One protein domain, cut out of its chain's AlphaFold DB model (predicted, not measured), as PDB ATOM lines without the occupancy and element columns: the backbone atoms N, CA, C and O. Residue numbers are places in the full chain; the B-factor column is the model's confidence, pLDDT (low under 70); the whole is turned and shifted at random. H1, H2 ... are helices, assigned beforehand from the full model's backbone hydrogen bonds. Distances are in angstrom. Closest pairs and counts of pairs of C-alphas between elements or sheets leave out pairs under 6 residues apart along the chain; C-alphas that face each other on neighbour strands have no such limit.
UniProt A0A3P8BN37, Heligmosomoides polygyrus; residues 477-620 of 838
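AT A GLANCE: This is residues 477 to 620 of the 838 residues of a protein of Heligmosomoides polygyrus (UniProt A0A3P8BN37). Five helices, H1, H2, H6, H7 and H8, make an up-and-down bundle, each running against the one before it in the chain, with H6 in the middle. H3 crosses H7 at a steep angle, and H4 and H5 loop loosely away from the bundle before the chain returns to H6; residues 612 to 620 of H8 stick out. The printed part has 144 residues with eight named helices, H1 to H8 in order, and no named strand: all helix. It is compact, with a radius of gyration of the C-alphas of 16.4 A and spans of 52 by 40 by 25 A.

HOW THE PARTS SIT: Begin with H1, residues 477 to 491, and H2, residues 494 to 508: they form a helical hairpin, touching closest at the C-alphas of Ala 485 and Ala 497, 4.3 A apart, at a shallow tilt of 9 degrees. Next look at H6, residues 556 to 574, the hub, which touches H2 closest at the C-alphas of Ile 498 and Arg 568, 6.1 A apart, opposite ways at 23 degrees. H1 and H6 only just touch, with 3 pairs of C-alphas within 8 A, closest at Met 482 and Val 564, 6.9 A. H3, residues 510 to 525, touches residues 585 to 590 alone of H7, residues 580 to 591; the closest C-alphas, of Phe 519 and Ser 589, are 5.9 A apart, at a steep tilt of 56 degrees. H4, residues 534 to 540, and H5, residues 543 to 554, are near each other, and neither touches a helix. H6 and H7 form a helical hairpin, closest at the C-alphas of Ala 569 and Leu 583, 6.9 A apart. H8, residues 598 to 620, is close to but not clearly touching H7: the closest C-alphas, of Tyr 587 and Val 604, are 6.5 A apart. Every O i to N i+4 pair is within hydrogen-bond range in H1, H2, H3, H4, H6, H7 and H8; in H5, 7 of 8 are.

IN THESE COORDINATES: Find C-alpha 477 at (43.575, -53.901, 29.656); from there H1 runs 20.9 A, and H2 then runs 21.1 A. H3 measures 22.5 A and H6 26.8 A, to C-alpha 574 at (38.993, -29.377, 32.388). H8, the longest, runs 32.7 A to C-alpha 620 at (42.218, -6.543, 41.428).

THE WHOLE: The two C-alphas farthest apart, of Glu 544 and Ser 620, are 54.9 A apart. The printed part has no cut, and no link is long. Mean pLDDT of the printed part is 70.5; look for values under 70 at residues 518 to 560, 592 to 597 and 614 to 620, among others.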
ATOM      1  N   LEU A 477      44.894 -54.470  29.316       72.31
ATOM      2  CA  LEU A 477      43.575 -53.901  29.656       72.31
ATOM      3  C   LEU A 477      43.624 -52.572  30.440       72.31
ATOM      4  O   LEU A 477      42.675 -51.794  30.375       72.31
ATOM      5  N   LYS A 478      44.702 -52.319  31.198       74.69
ATOM      6  CA  LYS A 478      44.909 -51.067  31.945       74.69
ATOM      7  C   LYS A 478      45.168 -49.895  30.988       74.69
ATOM      8  O   LYS A 478      44.489 -48.878  31.080       74.69
ATOM      9  N   ASP A 479      46.086 -50.066  30.042       76.12
ATOM     10  CA  ASP A 479      46.447 -49.045  29.053       76.12
ATOM     11  C   ASP A 479      45.336 -48.828  28.023       76.12
ATOM     12  O   ASP A 479      45.019 -47.688  27.687       76.12
ATOM     13  N   VAL A 480      44.661 -49.904  27.606       81.69
ATOM     14  CA  VAL A 480      43.493 -49.826  26.712       81.69
ATOM     15  C   VAL A 480      42.357 -49.025  27.353       81.69
ATOM     16  O   VAL A 480      41.764 -48.173  26.697       81.69
ATOM     17  N   GLY A 481      42.074 -49.246  28.642       82.00
ATOM     18  CA  GLY A 481      41.047 -48.485  29.355       82.00
ATOM     19  C   GLY A 481      41.414 -47.011  29.567       82.00
ATOM     20  O   GLY A 481      40.533 -46.152  29.541       82.00
ATOM     21  N   MET A 482      42.706 -46.690  29.715       83.94
ATOM     22  CA  MET A 482      43.168 -45.297  29.722       83.94
ATOM     23  C   MET A 482      42.997 -44.632  28.355       83.94
ATOM     24  O   MET A 482      42.507 -43.507  28.293       83.94
ATOM     25  N   GLU A 483      43.377 -45.297  27.262       86.00
ATOM     26  CA  GLU A 483      43.185 -44.741  25.916       86.00
ATOM     27  C   GLU A 483      41.701 -44.611  25.545       86.00
ATOM     28  O   GLU A 483      41.337 -43.639  24.890       86.00
ATOM     29  N   GLU A 484      40.826 -45.501  26.022       87.50
ATOM     30  CA  GLU A 484      39.371 -45.359  25.871       87.50
ATOM     31  C   GLU A 484      38.840 -44.094  26.556       87.50
ATOM     32  O   GLU A 484      38.072 -43.338  25.963       87.50
ATOM     33  N   ALA A 485      39.283 -43.819  27.786       88.50
ATOM     34  CA  ALA A 485      38.909 -42.585  28.467       88.50
ATOM     35  C   ALA A 485      39.432 -41.344  27.725       88.50
ATOM     36  O   ALA A 485      38.708 -40.356  27.595       88.50
ATOM     37  N   ARG A 486      40.663 -41.394  27.194       89.19
ATOM     38  CA  ARG A 486      41.231 -40.304  26.380       89.19
ATOM     39  C   ARG A 486      40.445 -40.077  25.091       89.19
ATOM     40  O   ARG A 486      40.256 -38.933  24.684       89.19
ATOM     41  N   PHE A 487      39.988 -41.157  24.467       88.44
ATOM     42  CA  PHE A 487      39.162 -41.125  23.270       88.44
ATOM     43  C   PHE A 487      37.806 -40.448  23.522       88.44
ATOM     44  O   PHE A 487      37.466 -39.490  22.830       88.44
ATOM     45  N   GLU A 488      37.057 -40.889  24.538       88.12
ATOM     46  CA  GLU A 488      35.743 -40.309  24.860       88.12
ATOM     47  C   GLU A 488      35.848 -38.835  25.271       88.12
ATOM     48  O   GLU A 488      34.995 -38.025  24.906       88.12
ATOM     49  N   PHE A 489      36.926 -38.457  25.968       87.62
ATOM     50  CA  PHE A 489      37.163 -37.062  26.332       87.62
ATOM     51  C   PHE A 489      37.370 -36.175  25.096       87.62
ATOM     52  O   PHE A 489      36.766 -35.109  25.002       87.62
ATOM     53  N   GLN A 490      38.163 -36.628  24.117       87.38
ATOM     54  CA  GLN A 490      38.387 -35.897  22.862       87.38
ATOM     55  C   GLN A 490      37.124 -35.799  21.999       87.38
ATOM     56  O   GLN A 490      36.944 -34.816  21.288       87.38
ATOM     57  N   LYS A 491      36.230 -36.788  22.088       86.44
ATOM     58  CA  LYS A 491      34.919 -36.768  21.427       86.44
ATOM     59  C   LYS A 491      33.941 -35.758  22.052       86.44
ATOM     60  O   LYS A 491      32.945 -35.420  21.425       86.44
ATOM     61  N   GLY A 492      34.211 -35.282  23.272       85.62
ATOM     62  CA  GLY A 492      33.345 -34.363  24.022       85.62
ATOM     63  C   GLY A 492      32.486 -35.037  25.099       85.62
ATOM     64  O   GLY A 492      31.808 -34.351  25.862       85.62
ATOM     65  N   ASN A 493      32.561 -36.363  25.245       89.50
ATOM     66  CA  ASN A 493      31.833 -37.127  26.262       89.50
ATOM     67  C   ASN A 493      32.594 -37.132  27.604       89.50
ATOM     68  O   ASN A 493      33.045 -38.170  28.100       89.50
ATOM     69  N   GLN A 494      32.761 -35.953  28.207       89.69
ATOM     70  CA  GLN A 494      33.646 -35.747  29.362       89.69
ATOM     71  C   GLN A 494      33.232 -36.550  30.612       89.69
ATOM     72  O   GLN A 494      34.080 -37.139  31.283       89.69
ATOM     73  N   SER A 495      31.931 -36.640  30.908       88.81
ATOM     74  CA  SER A 495      31.414 -37.402  32.056       88.81
ATOM     75  C   SER A 495      31.657 -38.908  31.912       88.81
ATOM     76  O   SER A 495      32.055 -39.574  32.872       88.81
ATOM     77  N   GLN A 496      31.489 -39.440  30.698       88.50
ATOM     78  CA  GLN A 496      31.745 -40.843  30.382       88.50
ATOM     79  C   GLN A 496      33.233 -41.179  30.534       88.50
ATOM     80  O   GLN A 496      33.562 -42.206  31.126       88.50
ATOM     81  N   ALA A 497      34.134 -40.297  30.090       89.56
ATOM     82  CA  ALA A 497      35.575 -40.470  30.266       89.56
ATOM     83  C   ALA A 497      35.981 -40.557  31.752       89.56
ATOM     84  O   ALA A 497      36.706 -41.473  32.149       89.56
ATOM     85  N   ILE A 498      35.466 -39.658  32.599       87.88
ATOM     86  CA  ILE A 498      35.729 -39.670  34.051       87.88
ATOM     87  C   ILE A 498      35.130 -40.926  34.709       87.88
ATOM     88  O   ILE A 498      35.768 -41.557  35.562       87.88
ATOM     89  N   GLY A 499      33.929 -41.332  34.284       87.75
ATOM     90  CA  GLY A 499      33.281 -42.565  34.730       87.75
ATOM     91  C   GLY A 499      34.093 -43.818  34.390       87.75
ATOM     92  O   GLY A 499      34.261 -44.693  35.243       87.75
ATOM     93  N   LEU A 500      34.668 -43.885  33.186       88.00
ATOM     94  CA  LEU A 500      35.543 -44.978  32.752       88.00
ATOM     95  C   LEU A 500      36.824 -45.063  33.589       88.00
ATOM     96  O   LEU A 500      37.181 -46.153  34.035       88.00
ATOM     97  N   LEU A 501      37.476 -43.931  33.875       87.12
ATOM     98  CA  LEU A 501      38.660 -43.898  34.746       87.12
ATOM     99  C   LEU A 501      38.322 -44.334  36.174       87.12
ATOM    100  O   LEU A 501      39.055 -45.114  36.779       87.12
ATOM    101  N   THR A 502      37.178 -43.899  36.700       86.69
ATOM    102  CA  THR A 502      36.707 -44.306  38.031       86.69
ATOM    103  C   THR A 502      36.399 -45.803  38.081       86.69
ATOM    104  O   THR A 502      36.796 -46.491  39.022       86.69
ATOM    105  N   LYS A 503      35.771 -46.349  37.034       87.12
ATOM    106  CA  LYS A 503      35.555 -47.792  36.882       87.12
ATOM    107  C   LYS A 503      36.881 -48.550  36.815       87.12
ATOM    108  O   LYS A 503      37.009 -49.604  37.436       87.12
ATOM    109  N   LEU A 504      37.875 -48.027  36.102       84.31
ATOM    110  CA  LEU A 504      39.201 -48.634  35.992       84.31
ATOM    111  C   LEU A 504      39.921 -48.672  37.348       84.31
ATOM    112  O   LEU A 504      40.464 -49.712  37.718       84.31
ATOM    113  N   LEU A 505      39.842 -47.589  38.126       81.88
ATOM    114  CA  LEU A 505      40.374 -47.525  39.490       81.88
ATOM    115  C   LEU A 505      39.680 -48.522  40.425       81.88
ATOM    116  O   LEU A 505      40.351 -49.286  41.115       81.88
ATOM    117  N   ASN A 506      38.347 -48.585  40.393       81.56
ATOM    118  CA  ASN A 506      37.570 -49.470  41.265       81.56
ATOM    119  C   ASN A 506      37.708 -50.958  40.910       81.56
ATOM    120  O   ASN A 506      37.562 -51.804  41.784       81.56
ATOM    121  N   THR A 507      37.974 -51.294  39.645       79.31
ATOM    122  CA  THR A 507      38.058 -52.695  39.194       79.31
ATOM    123  C   THR A 507      39.480 -53.240  39.201       79.31
ATOM    124  O   THR A 507      39.699 -54.367  39.635       79.31
ATOM    125  N   LYS A 508      40.456 -52.473  38.699       71.00
ATOM    126  CA  LYS A 508      41.841 -52.937  38.527       71.00
ATOM    127  C   LYS A 508      42.771 -52.508  39.656       71.00
ATOM    128  O   LYS A 508      43.852 -53.081  39.770       71.00
ATOM    129  N   PHE A 509      42.362 -51.539  40.473       72.19
ATOM    130  CA  PHE A 509      43.178 -50.967  41.544       72.19
ATOM    131  C   PHE A 509      42.417 -50.801  42.870       72.19
ATOM    132  O   PHE A 509      42.736 -49.909  43.651       72.19
ATOM    133  N   ALA A 510      41.420 -51.652  43.138       71.38
ATOM    134  CA  ALA A 510      40.484 -51.500  44.255       71.38
ATOM    135  C   ALA A 510      41.164 -51.258  45.618       71.38
ATOM    136  O   ALA A 510      40.788 -50.329  46.328       71.38
ATOM    137  N   ASP A 511      42.182 -52.049  45.963       64.19
ATOM    138  CA  ASP A 511      42.850 -51.969  47.271       64.19
ATOM    139  C   ASP A 511      43.650 -50.672  47.440       64.19
ATOM    140  O   ASP A 511      43.602 -50.027  48.485       64.19
ATOM    141  N   MET A 512      44.327 -50.233  46.377       65.56
ATOM    142  CA  MET A 512      45.088 -48.982  46.371       65.56
ATOM    143  C   MET A 512      44.181 -47.756  46.281       65.56
ATOM    144  O   MET A 512      44.487 -46.716  46.861       65.56
ATOM    145  N   ASN A 513      43.054 -47.868  45.574       73.00
ATOM    146  CA  ASN A 513      42.073 -46.796  45.490       73.00
ATOM    147  C   ASN A 513      41.380 -46.573  46.842       73.00
ATOM    148  O   ASN A 513      41.115 -45.427  47.177       73.00
ATOM    149  N   LYS A 514      41.167 -47.631  47.642       71.50
ATOM    150  CA  LYS A 514      40.694 -47.509  49.032       71.50
ATOM    151  C   LYS A 514      41.678 -46.729  49.904       71.50
ATOM    152  O   LYS A 514      41.290 -45.755  50.533       71.50
ATOM    153  N   LEU A 515      42.969 -47.074  49.859       67.31
ATOM    154  CA  LEU A 515      44.002 -46.314  50.577       67.31
ATOM    155  C   LEU A 515      44.050 -44.844  50.134       67.31
ATOM    156  O   LEU A 515      44.178 -43.948  50.963       67.31
ATOM    157  N   PHE A 516      43.910 -44.589  48.831       71.69
ATOM    158  CA  PHE A 516      43.828 -43.235  48.289       71.69
ATOM    159  C   PHE A 516      42.610 -42.467  48.828       71.69
ATOM    160  O   PHE A 516      42.761 -41.339  49.292       71.69
ATOM    161  N   THR A 517      41.416 -43.071  48.817       73.88
ATOM    162  CA  THR A 517      40.202 -42.435  49.356       73.88
ATOM    163  C   THR A 517      40.300 -42.182  50.854       73.88
ATOM    164  O   THR A 517      39.868 -41.130  51.316       73.88
ATOM    165  N   ASP A 518      40.932 -43.090  51.596       69.44
ATOM    166  CA  ASP A 518      41.137 -42.931  53.035       69.44
ATOM    167  C   ASP A 518      42.077 -41.746  53.334       69.44
ATOM    168  O   ASP A 518      41.845 -40.989  54.278       69.44
ATOM    169  N   PHE A 519      43.105 -41.520  52.503       68.94
ATOM    170  CA  PHE A 519      43.972 -40.341  52.616       68.94
ATOM    171  C   PHE A 519      43.264 -39.029  52.273       68.94
ATOM    172  O   PHE A 519      43.498 -38.026  52.950       68.94
ATOM    173  N   VAL A 520      42.418 -39.017  51.240       68.50
ATOM    174  CA  VAL A 520      41.618 -37.832  50.883       68.50
ATOM    175  C   VAL A 520      40.677 -37.471  52.034       68.50
ATOM    176  O   VAL A 520      40.680 -36.330  52.488       68.50
ATOM    177  N   HIS A 521      39.973 -38.459  52.587       68.19
ATOM    178  CA  HIS A 521      39.054 -38.255  53.706       68.19
ATOM    179  C   HIS A 521      39.765 -37.762  54.978       68.19
ATOM    180  O   HIS A 521      39.269 -36.884  55.686       68.19
ATOM    181  N   TRP A 522      40.968 -38.277  55.251       64.19
ATOM    182  CA  TRP A 522      41.807 -37.794  56.351       64.19
ATOM    183  C   TRP A 522      42.202 -36.317  56.179       64.19
ATOM    184  O   TRP A 522      42.190 -35.556  57.148       64.19
ATOM    185  N   ASN A 523      42.529 -35.896  54.953       64.19
ATOM    186  CA  ASN A 523      42.872 -34.504  54.665       64.19
ATOM    187  C   ASN A 523      41.662 -33.557  54.819       64.19
ATOM    188  O   ASN A 523      41.830 -32.440  55.303       64.19
ATOM    189  N   GLU A 524      40.454 -34.001  54.456       62.03
ATOM    190  CA  GLU A 524      39.206 -33.225  54.573       62.03
ATOM    191  C   GLU A 524      38.758 -33.014  56.030       62.03
ATOM    192  O   GLU A 524      38.320 -31.925  56.396       62.03
ATOM    193  N   LEU A 525      38.890 -34.037  56.882       58.78
ATOM    194  CA  LEU A 525      38.463 -33.989  58.290       58.78
ATOM    195  C   LEU A 525      39.424 -33.221  59.212       58.78
ATOM    196  O   LEU A 525      39.067 -32.892  60.348       58.78
ATOM    197  N   GLY A 526      40.640 -32.939  58.740       55.50
ATOM    198  CA  GLY A 526      41.702 -32.318  59.519       55.50
ATOM    199  C   GLY A 526      42.258 -33.236  60.617       55.50
ATOM    200  O   GLY A 526      41.556 -34.028  61.247       55.50
ATOM    201  N   ALA A 527      43.551 -33.082  60.916       49.09
ATOM    202  CA  ALA A 527      44.316 -33.925  61.849       49.09
ATOM    203  C   ALA A 527      43.764 -34.020  63.295       49.09
ATOM    204  O   ALA A 527      44.326 -34.744  64.111       49.09
ATOM    205  N   LYS A 528      42.695 -33.285  63.637       47.31
ATOM    206  CA  LYS A 528      42.084 -33.240  64.976       47.31
ATOM    207  C   LYS A 528      40.871 -34.169  65.158       47.31
ATOM    208  O   LYS A 528      40.443 -34.330  66.294       47.31
ATOM    209  N   SER A 529      40.328 -34.766  64.089       48.91
ATOM    210  CA  SER A 529      39.104 -35.598  64.139       48.91
ATOM    211  C   SER A 529      39.302 -37.051  63.668       48.91
ATOM    212  O   SER A 529      38.486 -37.921  63.963       48.91
ATOM    213  N   ALA A 530      40.397 -37.358  62.965       44.03
ATOM    214  CA  ALA A 530      40.687 -38.713  62.490       44.03
ATOM    215  C   ALA A 530      41.500 -39.521  63.521       44.03
ATOM    216  O   ALA A 530      42.507 -39.043  64.039       44.03
ATOM    217  N   ALA A 531      41.076 -40.760  63.797       46.22
ATOM    218  CA  ALA A 531      41.617 -41.595  64.877       46.22
ATOM    219  C   ALA A 531      43.049 -42.121  64.646       46.22
ATOM    220  O   ALA A 531      43.682 -42.574  65.596       46.22
ATOM    221  N   ASP A 532      43.585 -42.051  63.423       51.59
ATOM    222  CA  ASP A 532      44.898 -42.606  63.091       51.59
ATOM    223  C   ASP A 532      45.704 -41.688  62.160       51.59
ATOM    224  O   ASP A 532      45.181 -41.088  61.221       51.59
ATOM    225  N   SER A 533      47.013 -41.587  62.421       53.25
ATOM    226  CA  SER A 533      47.965 -40.924  61.523       53.25
ATOM    227  C   SER A 533      48.091 -41.712  60.203       53.25
ATOM    228  O   SER A 533      48.047 -42.946  60.232       53.25
ATOM    229  N   PRO A 534      48.327 -41.049  59.057       53.97
ATOM    230  CA  PRO A 534      48.633 -41.684  57.772       53.97
ATOM    231  C   PRO A 534      49.712 -42.773  57.884       53.97
ATOM    232  O   PRO A 534      49.581 -43.841  57.291       53.97
ATOM    233  N   ASP A 535      50.719 -42.565  58.740       49.28
ATOM    234  CA  ASP A 535      51.776 -43.546  59.019       49.28
ATOM    235  C   ASP A 535      51.257 -44.802  59.729       49.28
ATOM    236  O   ASP A 535      51.802 -45.894  59.560       49.28
ATOM    237  N   VAL A 536      50.208 -44.667  60.542       54.31
ATOM    238  CA  VAL A 536      49.535 -45.761  61.256       54.31
ATOM    239  C   VAL A 536      48.582 -46.514  60.320       54.31
ATOM    240  O   VAL A 536      48.506 -47.741  60.390       54.31
ATOM    241  N   MET A 537      47.939 -45.817  59.378       52.00
ATOM    242  CA  MET A 537      47.089 -46.410  58.334       52.00
ATOM    243  C   MET A 537      47.911 -47.238  57.339       52.00
ATOM    244  O   MET A 537      47.590 -48.399  57.088       52.00
ATOM    245  N   VAL A 538      49.052 -46.705  56.881       52.44
ATOM    246  CA  VAL A 538      50.044 -47.461  56.097       52.44
ATOM    247  C   VAL A 538      50.572 -48.651  56.905       52.44
ATOM    248  O   VAL A 538      50.770 -49.735  56.358       52.44
ATOM    249  N   LYS A 539      50.739 -48.502  58.229       49.12
ATOM    250  CA  LYS A 539      51.186 -49.589  59.115       49.12
ATOM    251  C   LYS A 539      50.163 -50.716  59.331       49.12
ATOM    252  O   LYS A 539      50.604 -51.826  59.637       49.12
ATOM    253  N   ARG A 540      48.857 -50.463  59.184       45.12
ATOM    254  CA  ARG A 540      47.778 -51.466  59.334       45.12
ATOM    255  C   ARG A 540      47.542 -52.326  58.094       45.12
ATOM    256  O   ARG A 540      46.910 -53.373  58.211       45.12
ATOM    257  N   THR A 541      48.062 -51.929  56.935       46.47
ATOM    258  CA  THR A 541      48.094 -52.812  55.760       46.47
ATOM    259  C   THR A 541      48.914 -54.069  56.084       46.47
ATOM    260  O   THR A 541      49.895 -53.998  56.833       46.47
ATOM    261  N   SER A 542      48.468 -55.245  55.625       43.19
ATOM    262  CA  SER A 542      48.990 -56.533  56.104       43.19
ATOM    263  C   SER A 542      50.507 -56.649  55.880       43.19
ATOM    264  O   SER A 542      51.079 -56.009  54.995       43.19
ATOM    265  N   LYS A 543      51.203 -57.469  56.681       41.97
ATOM    266  CA  LYS A 543      52.646 -57.740  56.487       41.97
ATOM    267  C   LYS A 543      52.959 -58.218  55.056       41.97
ATOM    268  O   LYS A 543      54.029 -57.902  54.547       41.97
ATOM    269  N   GLU A 544      52.011 -58.886  54.402       42.75
ATOM    270  CA  GLU A 544      52.065 -59.283  52.988       42.75
ATOM    271  C   GLU A 544      51.877 -58.087  52.045       42.75
ATOM    272  O   GLU A 544      52.612 -57.973  51.073       42.75
ATOM    273  N   SER A 545      50.985 -57.138  52.362       43.16
ATOM    274  CA  SER A 545      50.852 -55.872  51.630       43.16
ATOM    275  C   SER A 545      52.107 -55.015  51.716       43.16
ATOM    276  O   SER A 545      52.406 -54.338  50.750       43.16
ATOM    277  N   ARG A 546      52.850 -55.046  52.832       41.47
ATOM    278  CA  ARG A 546      54.077 -54.252  53.059       41.47
ATOM    279  C   ARG A 546      55.321 -54.882  52.435       41.47
ATOM    280  O   ARG A 546      56.167 -54.153  51.926       41.47
ATOM    281  N   ALA A 547      55.400 -56.214  52.417       41.12
ATOM    282  CA  ALA A 547      56.365 -56.945  51.597       41.12
ATOM    283  C   ALA A 547      56.073 -56.725  50.103       41.12
ATOM    284  O   ALA A 547      56.968 -56.328  49.368       41.12
ATOM    285  N   ALA A 548      54.803 -56.795  49.689       42.44
ATOM    286  CA  ALA A 548      54.368 -56.389  48.356       42.44
ATOM    287  C   ALA A 548      54.576 -54.887  48.092       42.44
ATOM    288  O   ALA A 548      54.830 -54.530  46.958       42.44
ATOM    289  N   PHE A 549      54.533 -54.000  49.092       38.69
ATOM    290  CA  PHE A 549      54.797 -52.557  48.955       38.69
ATOM    291  C   PHE A 549      56.285 -52.278  48.698       38.69
ATOM    292  O   PHE A 549      56.626 -51.461  47.846       38.69
ATOM    293  N   ALA A 550      57.174 -53.003  49.385       39.00
ATOM    294  CA  ALA A 550      58.624 -52.930  49.197       39.00
ATOM    295  C   ALA A 550      59.093 -53.638  47.909       39.00
ATOM    296  O   ALA A 550      60.028 -53.184  47.255       39.00
ATOM    297  N   GLU A 551      58.415 -54.710  47.498       42.88
ATOM    298  CA  GLU A 551      58.694 -55.454  46.263       42.88
ATOM    299  C   GLU A 551      57.999 -54.810  45.035       42.88
ATOM    300  O   GLU A 551      58.515 -54.858  43.918       42.88
ATOM    301  N   SER A 552      56.892 -54.075  45.237       41.25
ATOM    302  CA  SER A 552      56.166 -53.279  44.226       41.25
ATOM    303  C   SER A 552      56.767 -51.897  43.966       41.25
ATOM    304  O   SER A 552      56.326 -51.233  43.025       41.25
ATOM    305  N   TYR A 553      57.822 -51.489  44.674       41.59
ATOM    306  CA  TYR A 553      58.691 -50.400  44.203       41.59
ATOM    307  C   TYR A 553      59.288 -50.711  42.807       41.59
ATOM    308  O   TYR A 553      59.733 -49.809  42.102       41.59
ATOM    309  N   ARG A 554      59.224 -51.981  42.360       44.34
ATOM    310  CA  ARG A 554      59.556 -52.443  41.001       44.34
ATOM    311  C   ARG A 554      58.373 -52.633  40.037       44.34
ATOM    312  O   ARG A 554      58.618 -52.973  38.882       44.34
ATOM    313  N   SER A 555      57.108 -52.460  40.439       50.88
ATOM    314  CA  SER A 555      55.971 -52.871  39.594       50.88
ATOM    315  C   SER A 555      55.312 -51.694  38.861       50.88
ATOM    316  O   SER A 555      54.827 -50.739  39.468       50.88
ATOM    317  N   ASN A 556      55.216 -51.797  37.530       59.00
ATOM    318  CA  ASN A 556      54.492 -50.879  36.634       59.00
ATOM    319  C   ASN A 556      53.079 -50.490  37.127       59.00
ATOM    320  O   ASN A 556      52.537 -49.471  36.709       59.00
ATOM    321  N   SER A 557      52.467 -51.267  38.026       60.56
ATOM    322  CA  SER A 557      51.109 -51.045  38.527       60.56
ATOM    323  C   SER A 557      50.942 -49.767  39.355       60.56
ATOM    324  O   SER A 557      49.905 -49.123  39.224       60.56
ATOM    325  N   LEU A 558      51.922 -49.370  40.175       64.69
ATOM    326  CA  LEU A 558      51.792 -48.173  41.022       64.69
ATOM    327  C   LEU A 558      52.007 -46.882  40.215       64.69
ATOM    328  O   LEU A 558      51.278 -45.905  40.381       64.69
ATOM    329  N   ARG A 559      52.920 -46.927  39.238       67.69
ATOM    330  CA  ARG A 559      53.070 -45.881  38.218       67.69
ATOM    331  C   ARG A 559      51.797 -45.720  37.382       67.69
ATOM    332  O   ARG A 559      51.353 -44.597  37.168       67.69
ATOM    333  N   LEU A 560      51.189 -46.826  36.945       69.38
ATOM    334  CA  LEU A 560      49.928 -46.806  36.195       69.38
ATOM    335  C   LEU A 560      48.772 -46.246  37.033       69.38
ATOM    336  O   LEU A 560      47.989 -45.455  36.524       69.38
ATOM    337  N   LEU A 561      48.684 -46.594  38.322       74.31
ATOM    338  CA  LEU A 561      47.703 -45.999  39.235       74.31
ATOM    339  C   LEU A 561      47.852 -44.474  39.287       74.31
ATOM    340  O   LEU A 561      46.867 -43.760  39.110       74.31
ATOM    341  N   LEU A 562      49.079 -43.986  39.506       76.06
ATOM    342  CA  LEU A 562      49.368 -42.554  39.554       76.06
ATOM    343  C   LEU A 562      48.967 -41.868  38.242       76.06
ATOM    344  O   LEU A 562      48.310 -40.834  38.270       76.06
ATOM    345  N   GLN A 563      49.293 -42.472  37.097       79.50
ATOM    346  CA  GLN A 563      48.915 -41.954  35.780       79.50
ATOM    347  C   GLN A 563      47.396 -41.890  35.584       79.50
ATOM    348  O   GLN A 563      46.890 -40.890  35.080       79.50
ATOM    349  N   VAL A 564      46.656 -42.921  36.003       83.00
ATOM    350  CA  VAL A 564      45.186 -42.942  35.929       83.00
ATOM    351  C   VAL A 564      44.583 -41.859  36.827       83.00
ATOM    352  O   VAL A 564      43.668 -41.157  36.400       83.00
ATOM    353  N   GLN A 565      45.096 -41.699  38.051       82.56
ATOM    354  CA  GLN A 565      44.623 -40.680  38.992       82.56
ATOM    355  C   GLN A 565      44.918 -39.260  38.500       82.56
ATOM    356  O   GLN A 565      44.036 -38.407  38.549       82.56
ATOM    357  N   LEU A 566      46.118 -39.021  37.965       84.62
ATOM    358  CA  LEU A 566      46.504 -37.735  37.382       84.62
ATOM    359  C   LEU A 566      45.662 -37.389  36.156       84.62
ATOM    360  O   LEU A 566      45.190 -36.261  36.032       84.62
ATOM    361  N   LEU A 567      45.430 -38.365  35.276       85.44
ATOM    362  CA  LEU A 567      44.566 -38.191  34.111       85.44
ATOM    363  C   LEU A 567      43.125 -37.876  34.529       85.44
ATOM    364  O   LEU A 567      42.481 -37.010  33.942       85.44
ATOM    365  N   ARG A 568      42.625 -38.548  35.573       87.88
ATOM    366  CA  ARG A 568      41.295 -38.287  36.131       87.88
ATOM    367  C   ARG A 568      41.201 -36.875  36.710       87.88
ATOM    368  O   ARG A 568      40.250 -36.171  36.386       87.88
ATOM    369  N   ALA A 569      42.183 -36.455  37.506       85.81
ATOM    370  CA  ALA A 569      42.249 -35.112  38.082       85.81
ATOM    371  C   ALA A 569      42.295 -34.021  36.995       85.81
ATOM    372  O   ALA A 569      41.573 -33.029  37.084       85.81
ATOM    373  N   GLU A 570      43.068 -34.231  35.925       85.50
ATOM    374  CA  GLU A 570      43.116 -33.325  34.771       85.50
ATOM    375  C   GLU A 570      41.751 -33.200  34.083       85.50
ATOM    376  O   GLU A 570      41.318 -32.098  33.745       85.50
ATOM    377  N   TYR A 571      41.054 -34.319  33.879       87.75
ATOM    378  CA  TYR A 571      39.743 -34.311  33.228       87.75
ATOM    379  C   TYR A 571      38.677 -33.662  34.098       87.75
ATOM    380  O   TYR A 571      37.874 -32.902  33.570       87.75
ATOM    381  N   MET A 572      38.724 -33.877  35.414       86.19
ATOM    382  CA  MET A 572      37.846 -33.200  36.372       86.19
ATOM    383  C   MET A 572      38.070 -31.684  36.384       86.19
ATOM    384  O   MET A 572      37.096 -30.936  36.448       86.19
ATOM    385  N   LEU A 573      39.329 -31.234  36.276       85.12
ATOM    386  CA  LEU A 573      39.675 -29.815  36.165       85.12
ATOM    387  C   LEU A 573      39.143 -29.213  34.858       85.12
ATOM    388  O   LEU A 573      38.459 -28.195  34.887       85.12
ATOM    389  N   LYS A 574      39.414 -29.859  33.716       85.25
ATOM    390  CA  LYS A 574      38.993 -29.377  32.388       85.25
ATOM    391  C   LYS A 574      37.478 -29.379  32.196       85.25
ATOM    392  O   LYS A 574      36.968 -28.529  31.476       85.25
ATOM    393  N   SER A 575      36.767 -30.322  32.812       85.06
ATOM    394  CA  SER A 575      35.304 -30.387  32.757       85.06
ATOM    395  C   SER A 575      34.613 -29.546  33.837       85.06
ATOM    396  O   SER A 575      33.388 -29.499  33.858       85.06
ATOM    397  N   GLY A 576      35.361 -28.962  34.785       81.81
ATOM    398  CA  GLY A 576      34.800 -28.248  35.938       81.81
ATOM    399  C   GLY A 576      33.917 -29.119  36.842       81.81
ATOM    400  O   GLY A 576      32.987 -28.614  37.464       81.81
ATOM    401  N   ALA A 577      34.160 -30.434  36.892       76.94
ATOM    402  CA  ALA A 577      33.262 -31.375  37.573       76.94
ATOM    403  C   ALA A 577      33.365 -31.337  39.107       76.94
ATOM    404  O   ALA A 577      32.468 -31.832  39.784       76.94
ATOM    405  N   VAL A 578      34.464 -30.806  39.655       80.31
ATOM    406  CA  VAL A 578      34.767 -30.801  41.094       80.31
ATOM    407  C   VAL A 578      35.332 -29.449  41.519       80.31
ATOM    408  O   VAL A 578      35.966 -28.757  40.722       80.31
ATOM    409  N   ALA A 579      35.088 -29.070  42.775       80.38
ATOM    410  CA  ALA A 579      35.606 -27.837  43.350       80.38
ATOM    411  C   ALA A 579      37.142 -27.855  43.445       80.38
ATOM    412  O   ALA A 579      37.772 -28.889  43.675       80.38
ATOM    413  N   ALA A 580      37.760 -26.681  43.312       77.38
ATOM    414  CA  ALA A 580      39.215 -26.544  43.356       77.38
ATOM    415  C   ALA A 580      39.832 -26.995  44.695       77.38
ATOM    416  O   ALA A 580      40.952 -27.505  44.716       77.38
ATOM    417  N   THR A 581      39.099 -26.854  45.803       78.88
ATOM    418  CA  THR A 581      39.514 -27.315  47.138       78.88
ATOM    419  C   THR A 581      39.711 -28.822  47.176       78.88
ATOM    420  O   THR A 581      40.731 -29.304  47.662       78.88
ATOM    421  N   ASP A 582      38.769 -29.559  46.606       79.44
ATOM    422  CA  ASP A 582      38.745 -31.018  46.662       79.44
ATOM    423  C   ASP A 582      39.805 -31.579  45.706       79.44
ATOM    424  O   ASP A 582      40.514 -32.535  46.022       79.44
ATOM    425  N   LEU A 583      40.006 -30.911  44.564       81.81
ATOM    426  CA  LEU A 583      41.086 -31.232  43.635       81.81
ATOM    427  C   LEU A 583      42.474 -30.995  44.252       81.81
ATOM    428  O   LEU A 583      43.388 -31.795  44.047       81.81
ATOM    429  N   TYR A 584      42.632 -29.945  45.061       80.81
ATOM    430  CA  TYR A 584      43.865 -29.717  45.815       80.81
ATOM    431  C   TYR A 584      44.127 -30.836  46.835       80.81
ATOM    432  O   TYR A 584      45.257 -31.316  46.940       80.81
ATOM    433  N   GLN A 585      43.090 -31.332  47.524       79.38
ATOM    434  CA  GLN A 585      43.233 -32.478  48.435       79.38
ATOM    435  C   GLN A 585      43.599 -33.777  47.707       79.38
ATOM    436  O   GLN A 585      44.403 -34.574  48.209       79.38
ATOM    437  N   ILE A 586      43.071 -33.978  46.496       80.44
ATOM    438  CA  ILE A 586      43.472 -35.072  45.602       80.44
ATOM    439  C   ILE A 586      44.967 -34.959  45.272       80.44
ATOM    440  O   ILE A 586      45.703 -35.931  45.405       80.44
ATOM    441  N   TYR A 587      45.465 -33.778  44.915       82.56
ATOM    442  CA  TYR A 587      46.888 -33.598  44.624       82.56
ATOM    443  C   TYR A 587      47.798 -33.793  45.847       82.56
ATOM    444  O   TYR A 587      48.817 -34.481  45.746       82.56
ATOM    445  N   LEU A 588      47.415 -33.265  47.013       78.12
ATOM    446  CA  LEU A 588      48.158 -33.452  48.264       78.12
ATOM    447  C   LEU A 588      48.214 -34.919  48.698       78.12
ATOM    448  O   LEU A 588      49.238 -35.385  49.195       78.12
ATOM    449  N   SER A 589      47.120 -35.661  48.519       77.06
ATOM    450  CA  SER A 589      47.097 -37.096  48.817       77.06
ATOM    451  C   SER A 589      47.971 -37.892  47.844       77.06
ATOM    452  O   SER A 589      48.663 -38.803  48.291       77.06
ATOM    453  N   LEU A 590      48.044 -37.514  46.561       75.94
ATOM    454  CA  LEU A 590      48.948 -38.145  45.585       75.94
ATOM    455  C   LEU A 590      50.434 -37.929  45.911       75.94
ATOM    456  O   LEU A 590      51.227 -38.852  45.730       75.94
ATOM    457  N   GLN A 591      50.819 -36.763  46.440       73.50
ATOM    458  CA  GLN A 591      52.208 -36.488  46.846       73.50
ATOM    459  C   GLN A 591      52.692 -37.385  47.994       73.50
ATOM    460  O   GLN A 591      53.886 -37.646  48.114       73.50
ATOM    461  N   ARG A 592      51.776 -37.916  48.816       69.69
ATOM    462  CA  ARG A 592      52.118 -38.823  49.925       69.69
ATOM    463  C   ARG A 592      52.483 -40.236  49.480       69.69
ATOM    464  O   ARG A 592      52.989 -40.998  50.297       69.69
ATOM    465  N   PHE A 593      52.251 -40.594  48.216       66.00
ATOM    466  CA  PHE A 593      52.573 -41.928  47.696       66.00
ATOM    467  C   PHE A 593      54.071 -42.151  47.408       66.00
ATOM    468  O   PHE A 593      54.417 -43.225  46.928       66.00
ATOM    469  N   ASP A 594      54.949 -41.185  47.713       59.12
ATOM    470  CA  ASP A 594      56.419 -41.262  47.565       59.12
ATOM    471  C   ASP A 594      56.881 -41.785  46.188       59.12
ATOM    472  O   ASP A 594      57.894 -42.465  46.040       59.12
ATOM    473  N   VAL A 595      56.097 -41.493  45.144       63.06
ATOM    474  CA  VAL A 595      56.430 -41.863  43.767       63.06
ATOM    475  C   VAL A 595      57.237 -40.728  43.153       63.06
ATOM    476  O   VAL A 595      56.699 -39.625  43.013       63.06
ATOM    477  N   PRO A 596      58.484 -40.966  42.711       62.81
ATOM    478  CA  PRO A 596      59.239 -39.961  41.980       62.81
ATOM    479  C   PRO A 596      58.586 -39.747  40.607       62.81
ATOM    480  O   PRO A 596      58.771 -40.534  39.680       62.81
ATOM    481  N   SER A 597      57.764 -38.704  40.490       69.25
ATOM    482  CA  SER A 597      57.104 -38.303  39.244       69.25
ATOM    483  C   SER A 597      57.193 -36.793  39.069       69.25
ATOM    484  O   SER A 597      56.566 -36.035  39.813       69.25
ATOM    485  N   GLU A 598      57.955 -36.350  38.073       75.12
ATOM    486  CA  GLU A 598      58.031 -34.937  37.685       75.12
ATOM    487  C   GLU A 598      56.674 -34.424  37.187       75.12
ATOM    488  O   GLU A 598      56.263 -33.329  37.556       75.12
ATOM    489  N   ASP A 599      55.927 -35.253  36.447       75.62
ATOM    490  CA  ASP A 599      54.596 -34.925  35.911       75.62
ATOM    491  C   ASP A 599      53.584 -34.598  37.025       75.62
ATOM    492  O   ASP A 599      52.794 -33.665  36.885       75.62
ATOM    493  N   LEU A 600      53.643 -35.299  38.168       80.44
ATOM    494  CA  LEU A 600      52.812 -34.965  39.332       80.44
ATOM    495  C   LEU A 600      53.147 -33.562  39.848       80.44
ATOM    496  O   LEU A 600      52.256 -32.727  39.973       80.44
ATOM    497  N   HIS A 601      54.421 -33.298  40.136       81.75
ATOM    498  CA  HIS A 601      54.855 -32.017  40.692       81.75
ATOM    499  C   HIS A 601      54.585 -30.856  39.729       81.75
ATOM    500  O   HIS A 601      54.108 -29.811  40.162       81.75
ATOM    501  N   TYR A 602      54.805 -31.065  38.429       84.00
ATOM    502  CA  TYR A 602      54.500 -30.094  37.384       84.00
ATOM    503  C   TYR A 602      53.004 -29.761  37.336       84.00
ATOM    504  O   TYR A 602      52.633 -28.590  37.398       84.00
ATOM    505  N   ARG A 603      52.123 -30.769  37.302       81.50
ATOM    506  CA  ARG A 603      50.663 -30.553  37.281       81.50
ATOM    507  C   ARG A 603      50.162 -29.842  38.530       81.50
ATOM    508  O   ARG A 603      49.312 -28.962  38.419       81.50
ATOM    509  N   VAL A 604      50.691 -30.196  39.702       83.44
ATOM    510  CA  VAL A 604      50.356 -29.512  40.959       83.44
ATOM    511  C   VAL A 604      50.813 -28.059  40.923       83.44
ATOM    512  O   VAL A 604      50.043 -27.182  41.305       83.44
ATOM    513  N   ALA A 605      52.023 -27.791  40.427       82.62
ATOM    514  CA  ALA A 605      52.539 -26.434  40.295       82.62
ATOM    515  C   ALA A 605      51.675 -25.587  39.349       82.62
ATOM    516  O   ALA A 605      51.247 -24.508  39.743       82.62
ATOM    517  N   VAL A 606      51.338 -26.100  38.157       84.88
ATOM    518  CA  VAL A 606      50.461 -25.412  37.188       84.88
ATOM    519  C   VAL A 606      49.063 -25.175  37.765       84.88
ATOM    520  O   VAL A 606      48.487 -24.109  37.571       84.88
ATOM    521  N   PHE A 607      48.515 -26.147  38.499       84.19
ATOM    522  CA  PHE A 607      47.223 -25.988  39.164       84.19
ATOM    523  C   PHE A 607      47.260 -24.891  40.236       84.19
ATOM    524  O   PHE A 607      46.369 -24.043  40.269       84.19
ATOM    525  N   CYS A 608      48.291 -24.877  41.088       81.69
ATOM    526  CA  CYS A 608      48.452 -23.842  42.107       81.69
ATOM    527  C   CYS A 608      48.641 -22.461  41.467       81.69
ATOM    528  O   CYS A 608      47.980 -21.515  41.879       81.69
ATOM    529  N   ASP A 609      49.482 -22.349  40.436       81.62
ATOM    530  CA  ASP A 609      49.720 -21.097  39.706       81.62
ATOM    531  C   ASP A 609      48.430 -20.550  39.067       81.62
ATOM    532  O   ASP A 609      48.081 -19.381  39.243       81.62
ATOM    533  N   GLY A 610      47.639 -21.425  38.436       78.69
ATOM    534  CA  GLY A 610      46.323 -21.069  37.900       78.69
ATOM    535  C   GLY A 610      45.343 -20.579  38.973       78.69
ATOM    536  O   GLY A 610      44.636 -19.596  38.755       78.69
ATOM    537  N   MET A 611      45.329 -21.212  40.151       77.19
ATOM    538  CA  MET A 611      44.516 -20.772  41.293       77.19
ATOM    539  C   MET A 611      44.933 -19.386  41.798       77.19
ATOM    540  O   MET A 611      44.077 -18.521  41.991       77.19
ATOM    541  N   TYR A 612      46.239 -19.147  41.950       71.94
ATOM    542  CA  TYR A 612      46.761 -17.844  42.365       71.94
ATOM    543  C   TYR A 612      46.427 -16.740  41.351       71.94
ATOM    544  O   TYR A 612      46.023 -15.653  41.762       71.94
ATOM    545  N   SER A 613      46.512 -17.009  40.043       71.12
ATOM    546  CA  SER A 613      46.139 -16.033  39.007       71.12
ATOM    547  C   SER A 613      44.668 -15.613  39.115       71.12
ATOM    548  O   SER A 613      44.368 -14.418  39.132       71.12
ATOM    549  N   ILE A 614      43.748 -16.574  39.272       66.56
ATOM    550  CA  ILE A 614      42.303 -16.308  39.400       66.56
ATOM    551  C   ILE A 614      42.001 -15.460  40.645       66.56
ATOM    552  O   ILE A 614      41.182 -14.539  40.593       66.56
ATOM    553  N   ASP A 615      42.661 -15.750  41.766       60.22
ATOM    554  CA  ASP A 615      42.465 -14.987  42.999       60.22
ATOM    555  C   ASP A 615      43.059 -13.574  42.899       60.22
ATOM    556  O   ASP A 615      42.439 -12.624  43.378       60.22
ATOM    557  N   THR A 616      44.190 -13.380  42.211       58.53
ATOM    558  CA  THR A 616      44.747 -12.034  41.974       58.53
ATOM    559  C   THR A 616      43.874 -11.173  41.063       58.53
ATOM    560  O   THR A 616      43.708  -9.983  41.337       58.53
ATOM    561  N   GLU A 617      43.241 -11.752  40.038       56.84
ATOM    562  CA  GLU A 617      42.271 -11.040  39.199       56.84
ATOM    563  C   GLU A 617      41.043 -10.618  40.014       56.84
ATOM    564  O   GLU A 617      40.662  -9.446  39.990       56.84
ATOM    565  N   LYS A 618      40.481 -11.513  40.837       52.44
ATOM    566  CA  LYS A 618      39.376 -11.176  41.755       52.44
ATOM    567  C   LYS A 618      39.759 -10.094  42.764       52.44
ATOM    568  O   LYS A 618      38.959  -9.199  43.025       52.44
ATOM    569  N   VAL A 619      40.975 -10.141  43.306       49.69
ATOM    570  CA  VAL A 619      41.499  -9.114  44.221       49.69
ATOM    571  C   VAL A 619      41.736  -7.786  43.499       49.69
ATOM    572  O   VAL A 619      41.524  -6.743  44.106       49.69
ATOM    573  N   SER A 620      42.100  -7.780  42.216       45.16
ATOM    574  CA  SER A 620      42.218  -6.543  41.428       45.16
ATOM    575  C   SER A 620      40.857  -5.879  41.167       45.16
ATOM    576  O   SER A 620      40.744  -4.659  41.270       45.16
TER     577      SER A 620